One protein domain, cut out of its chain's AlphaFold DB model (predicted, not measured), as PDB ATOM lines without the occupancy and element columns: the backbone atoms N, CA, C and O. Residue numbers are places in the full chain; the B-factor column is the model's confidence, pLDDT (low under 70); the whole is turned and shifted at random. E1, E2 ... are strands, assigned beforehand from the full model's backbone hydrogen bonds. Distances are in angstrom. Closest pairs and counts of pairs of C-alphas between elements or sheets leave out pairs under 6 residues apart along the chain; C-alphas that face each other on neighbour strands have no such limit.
ATOM      1  N   GLN A   3      35.269 -40.838  37.445       88.81
ATOM      2  CA  GLN A   3      35.644 -42.214  37.104       88.81
ATOM      3  C   GLN A   3      37.150 -42.377  37.360       88.81
ATOM      4  O   GLN A   3      37.956 -41.753  36.678       88.81
ATOM      5  N   GLY A   4      37.530 -43.125  38.400       84.81
ATOM      6  CA  GLY A   4      38.922 -43.159  38.874       84.81
ATOM      7  C   GLY A   4      39.457 -41.753  39.184       84.81
ATOM      8  O   GLY A   4      38.841 -41.007  39.952       84.81
ATOM      9  N   ASP A   5      40.564 -41.383  38.535       81.75
ATOM     10  CA  ASP A   5      41.197 -40.056  38.626       81.75
ATOM     11  C   ASP A   5      40.593 -39.017  37.659       81.75
ATOM     12  O   ASP A   5      40.915 -37.826  37.708       81.75
ATOM     13  N   ILE A   6      39.689 -39.447  36.774       84.38
ATOM     14  CA  ILE A   6      39.060 -38.599  35.765       84.38
ATOM     15  C   ILE A   6      37.899 -37.834  36.400       84.38
ATOM     16  O   ILE A   6      36.973 -38.416  36.973       84.38
ATOM     17  N   SER A   7      37.906 -36.505  36.249       86.00
ATOM     18  CA  SER A   7      36.791 -35.646  36.655       86.00
ATOM     19  C   SER A   7      36.290 -34.790  35.490       86.00
ATOM     20  O   SER A   7      37.001 -33.944  34.954       86.00
ATOM     21  N   ALA A   8      35.029 -34.993  35.110       86.25
ATOM     22  CA  ALA A   8      34.338 -34.190  34.107       86.25
ATOM     23  C   ALA A   8      33.291 -33.301  34.789       86.25
ATOM     24  O   ALA A   8      32.332 -33.792  35.398       86.25
ATOM     25  N   ARG A   9      33.469 -31.978  34.699       87.50
ATOM     26  CA  ARG A   9      32.475 -30.987  35.138       87.50
ATOM     27  C   ARG A   9      31.613 -30.580  33.950       87.50
ATOM     28  O   ARG A   9      32.152 -30.217  32.910       87.50
ATOM     29  N   PHE A  10      30.296 -30.635  34.122       88.00
ATOM     30  CA  PHE A  10      29.350 -30.201  33.099       88.00
ATOM     31  C   PHE A  10      29.130 -28.691  33.185       88.00
ATOM     32  O   PHE A  10      28.887 -28.155  34.267       88.00
ATOM     33  N   PHE A  11      29.204 -28.023  32.038       85.62
ATOM     34  CA  PHE A  11      28.868 -26.610  31.863       85.62
ATOM     35  C   PHE A  11      27.650 -26.458  30.945       85.62
ATOM     36  O   PHE A  11      27.321 -27.380  30.202       85.62
ATOM     37  N   ASP A  12      27.037 -25.274  30.906       83.81
ATOM     38  CA  ASP A  12      25.818 -24.993  30.123       83.81
ATOM     39  C   ASP A  12      25.918 -25.407  28.641       83.81
ATOM     40  O   ASP A  12      24.949 -25.849  28.035       83.81
ATOM     41  N   LYS A  13      27.114 -25.332  28.039       85.19
ATOM     42  CA  LYS A  13      27.351 -25.738  26.636       85.19
ATOM     43  C   LYS A  13      27.299 -27.255  26.407       85.19
ATOM     44  O   LYS A  13      27.213 -27.710  25.266       85.19
ATOM     45  N   GLN A  14      27.403 -28.031  27.478       87.81
ATOM     46  CA  GLN A  14      27.424 -29.493  27.494       87.81
ATOM     47  C   GLN A  14      26.096 -30.076  27.982       87.81
ATOM     48  O   GLN A  14      26.003 -31.284  28.169       87.81
ATOM     49  N   HIS A  15      25.073 -29.247  28.169       90.25
ATOM     50  CA  HIS A  15      23.750 -29.660  28.610       90.25
ATOM     51  C   HIS A  15      22.700 -29.234  27.584       90.25
ATOM     52  O   HIS A  15      22.777 -28.160  26.985       90.25
ATOM     53  N   ARG A  16      21.725 -30.106  27.338       88.06
ATOM     54  CA  ARG A  16      20.532 -29.781  26.563       88.06
ATOM     55  C   ARG A  16      19.338 -30.503  27.162       88.06
ATOM     56  O   ARG A  16      19.331 -31.727  27.211       88.06
ATOM     57  N   ARG A  17      18.301 -29.748  27.516       85.69
ATOM     58  CA  ARG A  17      17.015 -30.320  27.914       85.69
ATOM     59  C   ARG A  17      16.332 -30.993  26.727       85.69
ATOM     60  O   ARG A  17      16.299 -30.429  25.629       85.69
ATOM     61  N   VAL A  18      15.789 -32.182  26.955       85.69
ATOM     62  CA  VAL A  18      15.083 -32.983  25.951       85.69
ATOM     63  C   VAL A  18      13.649 -33.202  26.430       85.69
ATOM     64  O   VAL A  18      13.401 -33.310  27.623       85.69
ATOM     65  N   LEU A  19      12.688 -33.182  25.506       78.00
ATOM     66  CA  LEU A  19      11.266 -33.352  25.833       78.00
ATOM     67  C   LEU A  19      10.778 -34.782  25.594       78.00
ATOM     68  O   LEU A  19       9.846 -35.210  26.262       78.00
ATOM     69  N   ASP A  20      11.396 -35.492  24.650       77.12
ATOM     70  CA  ASP A  20      10.992 -36.836  24.256       77.12
ATOM     71  C   ASP A  20      12.185 -37.632  23.705       77.12
ATOM     72  O   ASP A  20      13.110 -37.060  23.113       77.12
ATOM     73  N   LEU A  21      12.161 -38.947  23.906       77.19
ATOM     74  CA  LEU A  21      13.122 -39.890  23.346       77.19
ATOM     75  C   LEU A  21      12.460 -40.552  22.132       77.19
ATOM     76  O   LEU A  21      11.421 -41.178  22.252       77.19
ATOM     77  N   GLY A  22      13.063 -40.411  20.949       74.31
ATOM     78  CA  GLY A  22      12.477 -40.894  19.689       74.31
ATOM     79  C   GLY A  22      12.099 -42.391  19.592       74.31
ATOM     80  O   GLY A  22      11.217 -42.697  18.789       74.31
ATOM     81  N   PRO A  23      12.729 -43.337  20.322       80.31
ATOM     82  CA  PRO A  23      12.309 -44.741  20.316       80.31
ATOM     83  C   PRO A  23      10.957 -44.953  21.016       80.31
ATOM     84  O   PRO A  23      10.752 -44.496  22.135       80.31
ATOM     85  N   GLY A  24      10.038 -45.689  20.379       77.25
ATOM     86  CA  GLY A  24       8.688 -45.936  20.915       77.25
ATOM     87  C   GLY A  24       8.631 -46.833  22.161       77.25
ATOM     88  O   GLY A  24       7.581 -46.944  22.785       77.25
ATOM     89  N   ASP A  25       9.744 -47.471  22.514       81.62
ATOM     90  CA  ASP A  25       9.961 -48.297  23.705       81.62
ATOM     91  C   ASP A  25      10.717 -47.553  24.822       81.62
ATOM     92  O   ASP A  25      11.043 -48.145  25.854       81.62
ATOM     93  N   ALA A  26      10.999 -46.258  24.645       76.62
ATOM     94  CA  ALA A  26      11.735 -45.483  25.628       76.62
ATOM     95  C   ALA A  26      10.912 -45.257  26.917       76.62
ATOM     96  O   ALA A  26       9.728 -44.911  26.859       76.62
ATOM     97  N   PRO A  27      11.525 -45.407  28.104       74.75
ATOM     98  CA  PRO A  27      10.854 -45.131  29.369       74.75
ATOM     99  C   PRO A  27      10.486 -43.646  29.508       74.75
ATOM    100  O   PRO A  27      11.286 -42.757  29.214       74.75
ATOM    101  N   SER A  28       9.276 -43.371  30.004       77.00
ATOM    102  CA  SER A  28       8.816 -42.007  30.271       77.00
ATOM    103  C   SER A  28       9.387 -41.491  31.592       77.00
ATOM    104  O   SER A  28       9.108 -42.061  32.651       77.00
ATOM    105  N   PHE A  29      10.117 -40.380  31.549       78.38
ATOM    106  CA  PHE A  29      10.612 -39.695  32.743       78.38
ATOM    107  C   PHE A  29      10.003 -38.298  32.869       78.38
ATOM    108  O   PHE A  29       9.667 -37.658  31.875       78.38
ATOM    109  N   THR A  30       9.863 -37.818  34.106       81.56
ATOM    110  CA  THR A  30       9.328 -36.477  34.398       81.56
ATOM    111  C   THR A  30      10.292 -35.370  33.960       81.56
ATOM    112  O   THR A  30       9.859 -34.288  33.566       81.56
ATOM    113  N   GLU A  31      11.596 -35.650  33.998       82.94
ATOM    114  CA  GLU A  31      12.667 -34.755  33.568       82.94
ATOM    115  C   GLU A  31      13.677 -35.536  32.718       82.94
ATOM    116  O   GLU A  31      14.078 -36.644  33.072       82.94
ATOM    117  N   LEU A  32      14.048 -34.961  31.572       85.81
ATOM    118  CA  LEU A  32      14.925 -35.559  30.568       85.81
ATOM    119  C   LEU A  32      15.975 -34.530  30.152       85.81
ATOM    120  O   LEU A  32      15.663 -33.474  29.597       85.81
ATOM    121  N   ASP A  33      17.237 -34.860  30.391       87.12
ATOM    122  CA  ASP A  33      18.370 -33.998  30.085       87.12
ATOM    123  C   ASP A  33      19.483 -34.794  29.409       87.12
ATOM    124  O   ASP A  33      19.828 -35.901  29.818       87.12
ATOM    125  N   LEU A  34      20.061 -34.206  28.363       87.88
ATOM    126  CA  LEU A  34      21.201 -34.755  27.645       87.88
ATOM    127  C   LEU A  34      22.471 -34.022  28.070       87.88
ATOM    128  O   LEU A  34      22.617 -32.818  27.837       87.88
ATOM    129  N   PHE A  35      23.415 -34.775  28.626       89.50
ATOM    130  CA  PHE A  35      24.746 -34.290  28.974       89.50
ATOM    131  C   PHE A  35      25.775 -34.782  27.956       89.50
ATOM    132  O   PHE A  35      25.760 -35.940  27.542       89.50
ATOM    133  N   LYS A  36      26.678 -33.896  27.543       89.38
ATOM    134  CA  LYS A  36      27.757 -34.184  26.594       89.38
ATOM    135  C   LYS A  36      29.078 -34.292  27.342       89.38
ATOM    136  O   LYS A  36      29.518 -33.323  27.958       89.38
ATOM    137  N   ILE A  37      29.723 -35.450  27.240       88.75
ATOM    138  CA  ILE A  37      31.062 -35.687  27.780       88.75
ATOM    139  C   ILE A  37      32.070 -35.491  26.636       88.75
ATOM    140  O   ILE A  37      31.922 -36.133  25.595       88.75
ATOM    141  N   PRO A  38      33.051 -34.583  26.769       84.56
ATOM    142  CA  PRO A  38      34.132 -34.441  25.797       84.56
ATOM    143  C   PRO A  38      34.935 -35.741  25.624       84.56
ATOM    144  O   PRO A  38      35.263 -36.406  26.605       84.56
ATOM    145  N   ALA A  39      35.245 -36.104  24.376       83.00
ATOM    146  CA  ALA A  39      35.917 -37.367  24.046       83.00
ATOM    147  C   ALA A  39      37.395 -37.413  24.485       83.00
ATOM    148  O   ALA A  39      37.961 -38.485  24.659       83.00
ATOM    149  N   ASP A  40      38.016 -36.253  24.685       83.06
ATOM    150  CA  ASP A  40      39.408 -36.070  25.106       83.06
ATOM    151  C   ASP A  40      39.653 -36.354  26.597       83.06
ATOM    152  O   ASP A  40      40.799 -36.433  27.027       83.06
ATOM    153  N   ILE A  41      38.589 -36.538  27.385       85.00
ATOM    154  CA  ILE A  41      38.675 -36.787  28.830       85.00
ATOM    155  C   ILE A  41      39.010 -38.257  29.154       85.00
ATOM    156  O   ILE A  41      39.386 -38.554  30.285       85.00
ATOM    157  N   GLY A  42      38.910 -39.168  28.178       85.06
ATOM    158  CA  GLY A  42      39.205 -40.592  28.385       85.06
ATOM    159  C   GLY A  42      38.142 -41.329  29.205       85.06
ATOM    160  O   GLY A  42      38.464 -42.269  29.916       85.06
ATOM    161  N   PHE A  43      36.885 -40.880  29.147       88.62
ATOM    162  CA  PHE A  43      35.770 -41.532  29.835       88.62
ATOM    163  C   PHE A  43      35.420 -42.877  29.181       88.62
ATOM    164  O   PHE A  43      35.117 -42.911  27.985       88.62
ATOM    165  N   GLU A  44      35.386 -43.951  29.970       87.69
ATOM    166  CA  GLU A  44      35.014 -45.298  29.529       87.69
ATOM    167  C   GLU A  44      33.577 -45.651  29.958       87.69
ATOM    168  O   GLU A  44      33.325 -45.883  31.139       87.69
ATOM    169  N   PRO A  45      32.598 -45.736  29.036       86.50
ATOM    170  CA  PRO A  45      31.193 -45.973  29.397       86.50
ATOM    171  C   PRO A  45      30.905 -47.349  30.013       86.50
ATOM    172  O   PRO A  45      29.844 -47.536  30.608       86.50
ATOM    173  N   ALA A  46      31.806 -48.314  29.815       87.38
ATOM    174  CA  ALA A  46      31.666 -49.683  30.303       87.38
ATOM    175  C   ALA A  46      32.116 -49.847  31.766       87.38
ATOM    176  O   ALA A  46      31.717 -50.809  32.420       87.38
ATOM    177  N   GLU A  47      32.919 -48.918  32.292       86.75
ATOM    178  CA  GLU A  47      33.401 -48.967  33.671       86.75
ATOM    179  C   GLU A  47      32.452 -48.249  34.647       86.75
ATOM    180  O   GLU A  47      31.765 -47.294  34.268       86.75
ATOM    181  N   PRO A  48      32.429 -48.640  35.937       90.62
ATOM    182  CA  PRO A  48      31.655 -47.938  36.952       90.62
ATOM    183  C   PRO A  48      32.066 -46.467  37.070       90.62
ATOM    184  O   PRO A  48      33.247 -46.130  37.159       90.62
ATOM    185  N   PHE A  49      31.085 -45.574  37.147       92.44
ATOM    186  CA  PHE A  49      31.320 -44.149  37.373       92.44
ATOM    187  C   PHE A  49      30.312 -43.585  38.367       92.44
ATOM    188  O   PHE A  49      29.275 -44.184  38.653       92.44
ATOM    189  N   ARG A  50      30.599 -42.399  38.908       92.62
ATOM    190  CA  ARG A  50      29.656 -41.678  39.769       92.62
ATOM    191  C   ARG A  50      29.377 -40.272  39.268       92.62
ATOM    192  O   ARG A  50      30.269 -39.532  38.840       92.62
ATOM    193  N   ILE A  51      28.120 -39.874  39.363       90.75
ATOM    194  CA  ILE A  51      27.696 -38.493  39.181       90.75
ATOM    195  C   ILE A  51      27.683 -37.852  40.562       90.75
ATOM    196  O   ILE A  51      26.961 -38.285  41.451       90.75
ATOM    197  N   GLN A  52      28.510 -36.828  40.735       90.81
ATOM    198  CA  GLN A  52      28.602 -36.079  41.978       90.81
ATOM    199  C   GLN A  52      27.916 -34.725  41.807       90.81
ATOM    200  O   GLN A  52      28.315 -33.929  40.950       90.81
ATOM    201  N   LEU A  53      26.905 -34.463  42.633       88.94
ATOM    202  CA  LEU A  53      26.293 -33.151  42.783       88.94
ATOM    203  C   LEU A  53      26.972 -32.417  43.938       88.94
ATOM    204  O   LEU A  53      26.940 -32.861  45.085       88.94
ATOM    205  N   LEU A  54      27.580 -31.277  43.624       87.25
ATOM    206  CA  LEU A  54      28.294 -30.449  44.587       87.25
ATOM    207  C   LEU A  54      27.407 -29.270  44.998       87.25
ATOM    208  O   LEU A  54      27.259 -28.294  44.260       87.25
ATOM    209  N   ALA A  55      26.800 -29.369  46.178       88.44
ATOM    210  CA  ALA A  55      25.998 -28.307  46.768       88.44
ATOM    211  C   ALA A  55      26.899 -27.384  47.596       88.44
ATOM    212  O   ALA A  55      27.646 -27.844  48.457       88.44
ATOM    213  N   GLN A  56      26.827 -26.077  47.352       88.38
ATOM    214  CA  GLN A  56      27.596 -25.078  48.098       88.38
ATOM    215  C   GLN A  56      26.672 -24.201  48.946       88.38
ATOM    216  O   GLN A  56      25.621 -23.766  48.476       88.38
ATOM    217  N   ARG A  57      27.093 -23.883  50.173       86.94
ATOM    218  CA  ARG A  57      26.456 -22.875  51.032       86.94
ATOM    219  C   ARG A  57      27.498 -21.855  51.475       86.94
ATOM    220  O   ARG A  57      28.541 -22.229  52.004       86.94
ATOM    221  N   ALA A  58      27.209 -20.569  51.283       84.88
ATOM    222  CA  ALA A  58      28.023 -19.502  51.856       84.88
ATOM    223  C   ALA A  58      27.800 -19.450  53.377       84.88
ATOM    224  O   ALA A  58      26.660 -19.358  53.834       84.88
ATOM    225  N   VAL A  59      28.884 -19.542  54.143       87.44
ATOM    226  CA  VAL A  59      28.893 -19.490  55.618       87.44
ATOM    227  C   VAL A  59      29.589 -18.236  56.155       87.44
ATOM    228  O   VAL A  59      29.474 -17.933  57.336       87.44
ATOM    229  N   GLY A  60      30.221 -17.450  55.280       84.56
ATOM    230  CA  GLY A  60      30.789 -16.142  55.594       84.56
ATOM    231  C   GLY A  60      30.940 -15.276  54.340       84.56
ATOM    232  O   GLY A  60      30.487 -15.648  53.260       84.56
ATOM    233  N   ALA A  61      31.609 -14.125  54.470       75.50
ATOM    234  CA  ALA A  61      31.830 -13.199  53.351       75.50
ATOM    235  C   ALA A  61      32.735 -13.783  52.245       75.50
ATOM    236  O   ALA A  61      32.613 -13.398  51.085       75.50
ATOM    237  N   VAL A  62      33.621 -14.721  52.602       77.06
ATOM    238  CA  VAL A  62      34.561 -15.383  51.674       77.06
ATOM    239  C   VAL A  62      34.521 -16.915  51.802       77.06
ATOM    240  O   VAL A  62      35.047 -17.627  50.952       77.06
ATOM    241  N   GLU A  63      33.859 -17.447  52.833       69.50
ATOM    242  CA  GLU A  63      33.847 -18.880  53.134       69.50
ATOM    243  C   GLU A  63      32.614 -19.587  52.565       69.50
ATOM    244  O   GLU A  63      31.468 -19.159  52.750       69.50
ATOM    245  N   LYS A  64      32.862 -20.715  51.897       85.62
ATOM    246  CA  LYS A  64      31.839 -21.611  51.359       85.62
ATOM    247  C   LYS A  64      32.075 -23.024  51.875       85.62
ATOM    248  O   LYS A  64      33.184 -23.541  51.783       85.62
ATOM    249  N   THR A  65      31.018 -23.654  52.366       83.88
ATOM    250  CA  THR A  65      31.003 -25.081  52.698       83.88
ATOM    251  C   THR A  65      30.408 -25.854  51.531       83.88
ATOM    252  O   THR A  65      29.427 -25.410  50.928       83.88
ATOM    253  N   PHE A  66      30.984 -27.016  51.232       85.62
ATOM    254  CA  PHE A  66      30.541 -27.900  50.161       85.62
ATOM    255  C   PHE A  66      30.037 -29.220  50.741       85.62
ATOM    256  O   PHE A  66      30.662 -29.785  51.634       85.62
ATOM    257  N   LEU A  67      28.916 -29.706  50.217       88.25
ATOM    258  CA  LEU A  67      28.420 -31.061  50.426       88.25
ATOM    259  C   LEU A  67      28.363 -31.764  49.074       88.25
ATOM    260  O   LEU A  67      27.940 -31.176  48.077       88.25
ATOM    261  N   THR A  68      28.794 -33.018  49.047       88.44
ATOM    262  CA  THR A  68      28.806 -33.850  47.846       88.44
ATOM    263  C   THR A  68      27.766 -34.952  47.970       88.44
ATOM    264  O   THR A  68      27.781 -35.706  48.941       88.44
ATOM    265  N   PHE A  69      26.884 -35.049  46.980       89.81
ATOM    266  CA  PHE A  69      25.930 -36.143  46.838       89.81
ATOM    267  C   PHE A  69      26.364 -37.008  45.660       89.81
ATOM    268  O   PHE A  69      26.429 -36.517  44.533       89.81
ATOM    269  N   ASP A  70      26.670 -38.273  45.929       90.75
ATOM    270  CA  ASP A  70      27.196 -39.203  44.936       90.75
ATOM    271  C   ASP A  70      26.098 -40.178  44.490       90.75
ATOM    272  O   ASP A  70      25.468 -40.837  45.315       90.75
ATOM    273  N   LEU A  71      25.904 -40.293  43.177       90.62
ATOM    274  CA  LEU A  71      25.087 -41.323  42.544       90.62
ATOM    275  C   LEU A  71      26.001 -42.229  41.719       90.62
ATOM    276  O   LEU A  71      26.513 -41.811  40.678       90.62
ATOM    277  N   GLY A  72      26.235 -43.447  42.203       91.31
ATOM    278  CA  GLY A  72      26.983 -44.467  41.473       91.31
ATOM    279  C   GLY A  72      26.138 -45.087  40.361       91.31
ATOM    280  O   GLY A  72      24.949 -45.335  40.552       91.31
ATOM    281  N   TYR A  73      26.760 -45.343  39.216       89.81
ATOM    282  CA  TYR A  73      26.163 -46.062  38.102       89.81
ATOM    283  C   TYR A  73      27.123 -47.149  37.617       89.81
ATOM    284  O   TYR A  73      28.313 -46.903  37.411       89.81
ATOM    285  N   GLN A  74      26.580 -48.346  37.427       89.38
ATOM    286  CA  GLN A  74      27.257 -49.475  36.810       89.38
ATOM    287  C   GLN A  74      26.389 -49.948  35.649       89.38
ATOM    288  O   GLN A  74      25.182 -50.139  35.821       89.38
ATOM    289  N   LEU A  75      26.991 -50.090  34.467       87.44
ATOM    290  CA  LEU A  75      26.272 -50.552  33.287       87.44
ATOM    291  C   LEU A  75      25.811 -52.005  33.518       87.44
ATOM    292  O   LEU A  75      26.637 -52.827  33.922       87.44
ATOM    293  N   PRO A  76      24.522 -52.335  33.307       86.94
ATOM    294  CA  PRO A  76      24.040 -53.701  33.479       86.94
ATOM    295  C   PRO A  76      24.767 -54.685  32.557       86.94
ATOM    296  O   PRO A  76      25.089 -54.346  31.417       86.94
ATOM    297  N   GLU A  77      24.969 -55.912  33.041       81.06
ATOM    298  CA  GLU A  77      25.724 -56.961  32.339       81.06
ATOM    299  C   GLU A  77      25.154 -57.283  30.951       81.06
ATOM    300  O   GLU A  77      25.920 -57.546  30.033       81.06
ATOM    301  N   ASP A  78      23.837 -57.159  30.759       84.38
ATOM    302  CA  ASP A  78      23.163 -57.387  29.471       84.38
ATOM    303  C   ASP A  78      23.644 -56.450  28.345       84.38
ATOM    304  O   ASP A  78      23.507 -56.769  27.162       84.38
ATOM    305  N   TYR A  79      24.198 -55.285  28.701       82.62
ATOM    306  CA  TYR A  79      24.741 -54.298  27.760       82.62
ATOM    307  C   TYR A  79      26.266 -54.358  27.642       82.62
ATOM    308  O   TYR A  79      26.852 -53.626  26.839       82.62
TER     309      TYR A  79
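Overview. This is residues 3 to 79 of the 408 residues of the protein "4Fe-4S binding protein" of Silicimonas sp (UniProt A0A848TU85). With little regular structure, this is a long two-strand hairpin, E3 and E4, and a short one, E1 and E2, joined by loops, from which residues 22 to 27 stick out. The 77 printed residues have no named helix and four strands, E1 to E4 along the chain, in two antiparallel pairs. The class is all strand, with 26 residues in named elements. The whole is loose, radius of gyration of the C-alphas 16.1 A, spanning 51 by 29 by 22 A.

Arrangement. Look first at the hairpin of E3, residues 49 to 58, and E4, residues 64 to 73, antiparallel at 161 degrees; N 53 and O 69, 2.8 A apart, are within hydrogen-bond range. In the hairpin of E1, residues 15 to 17, and E2, residues 33 to 35, antiparallel at 162 degrees, N 34 and O 16 are within range at 2.8 A. E1 and E2 are apart from E3 and E4.

Along the chain. Find C-alpha 49 at (31.320, -44.149, 37.373); E3 runs 28.8 A from there. E4 runs 28.4 A to C-alpha 73 at (26.163, -46.062, 38.102). E1 measures 6.8 A, E2 6.5 A.

Size, cuts and confidence. The C-alphas farthest apart, of Gly 24 and Ala 61, are 51.6 A apart. The printed part has no cut. Links E1 to E2 and E2 to E3 are long; E3 to E4 is tight. Residue 63 is under pLDDT 70.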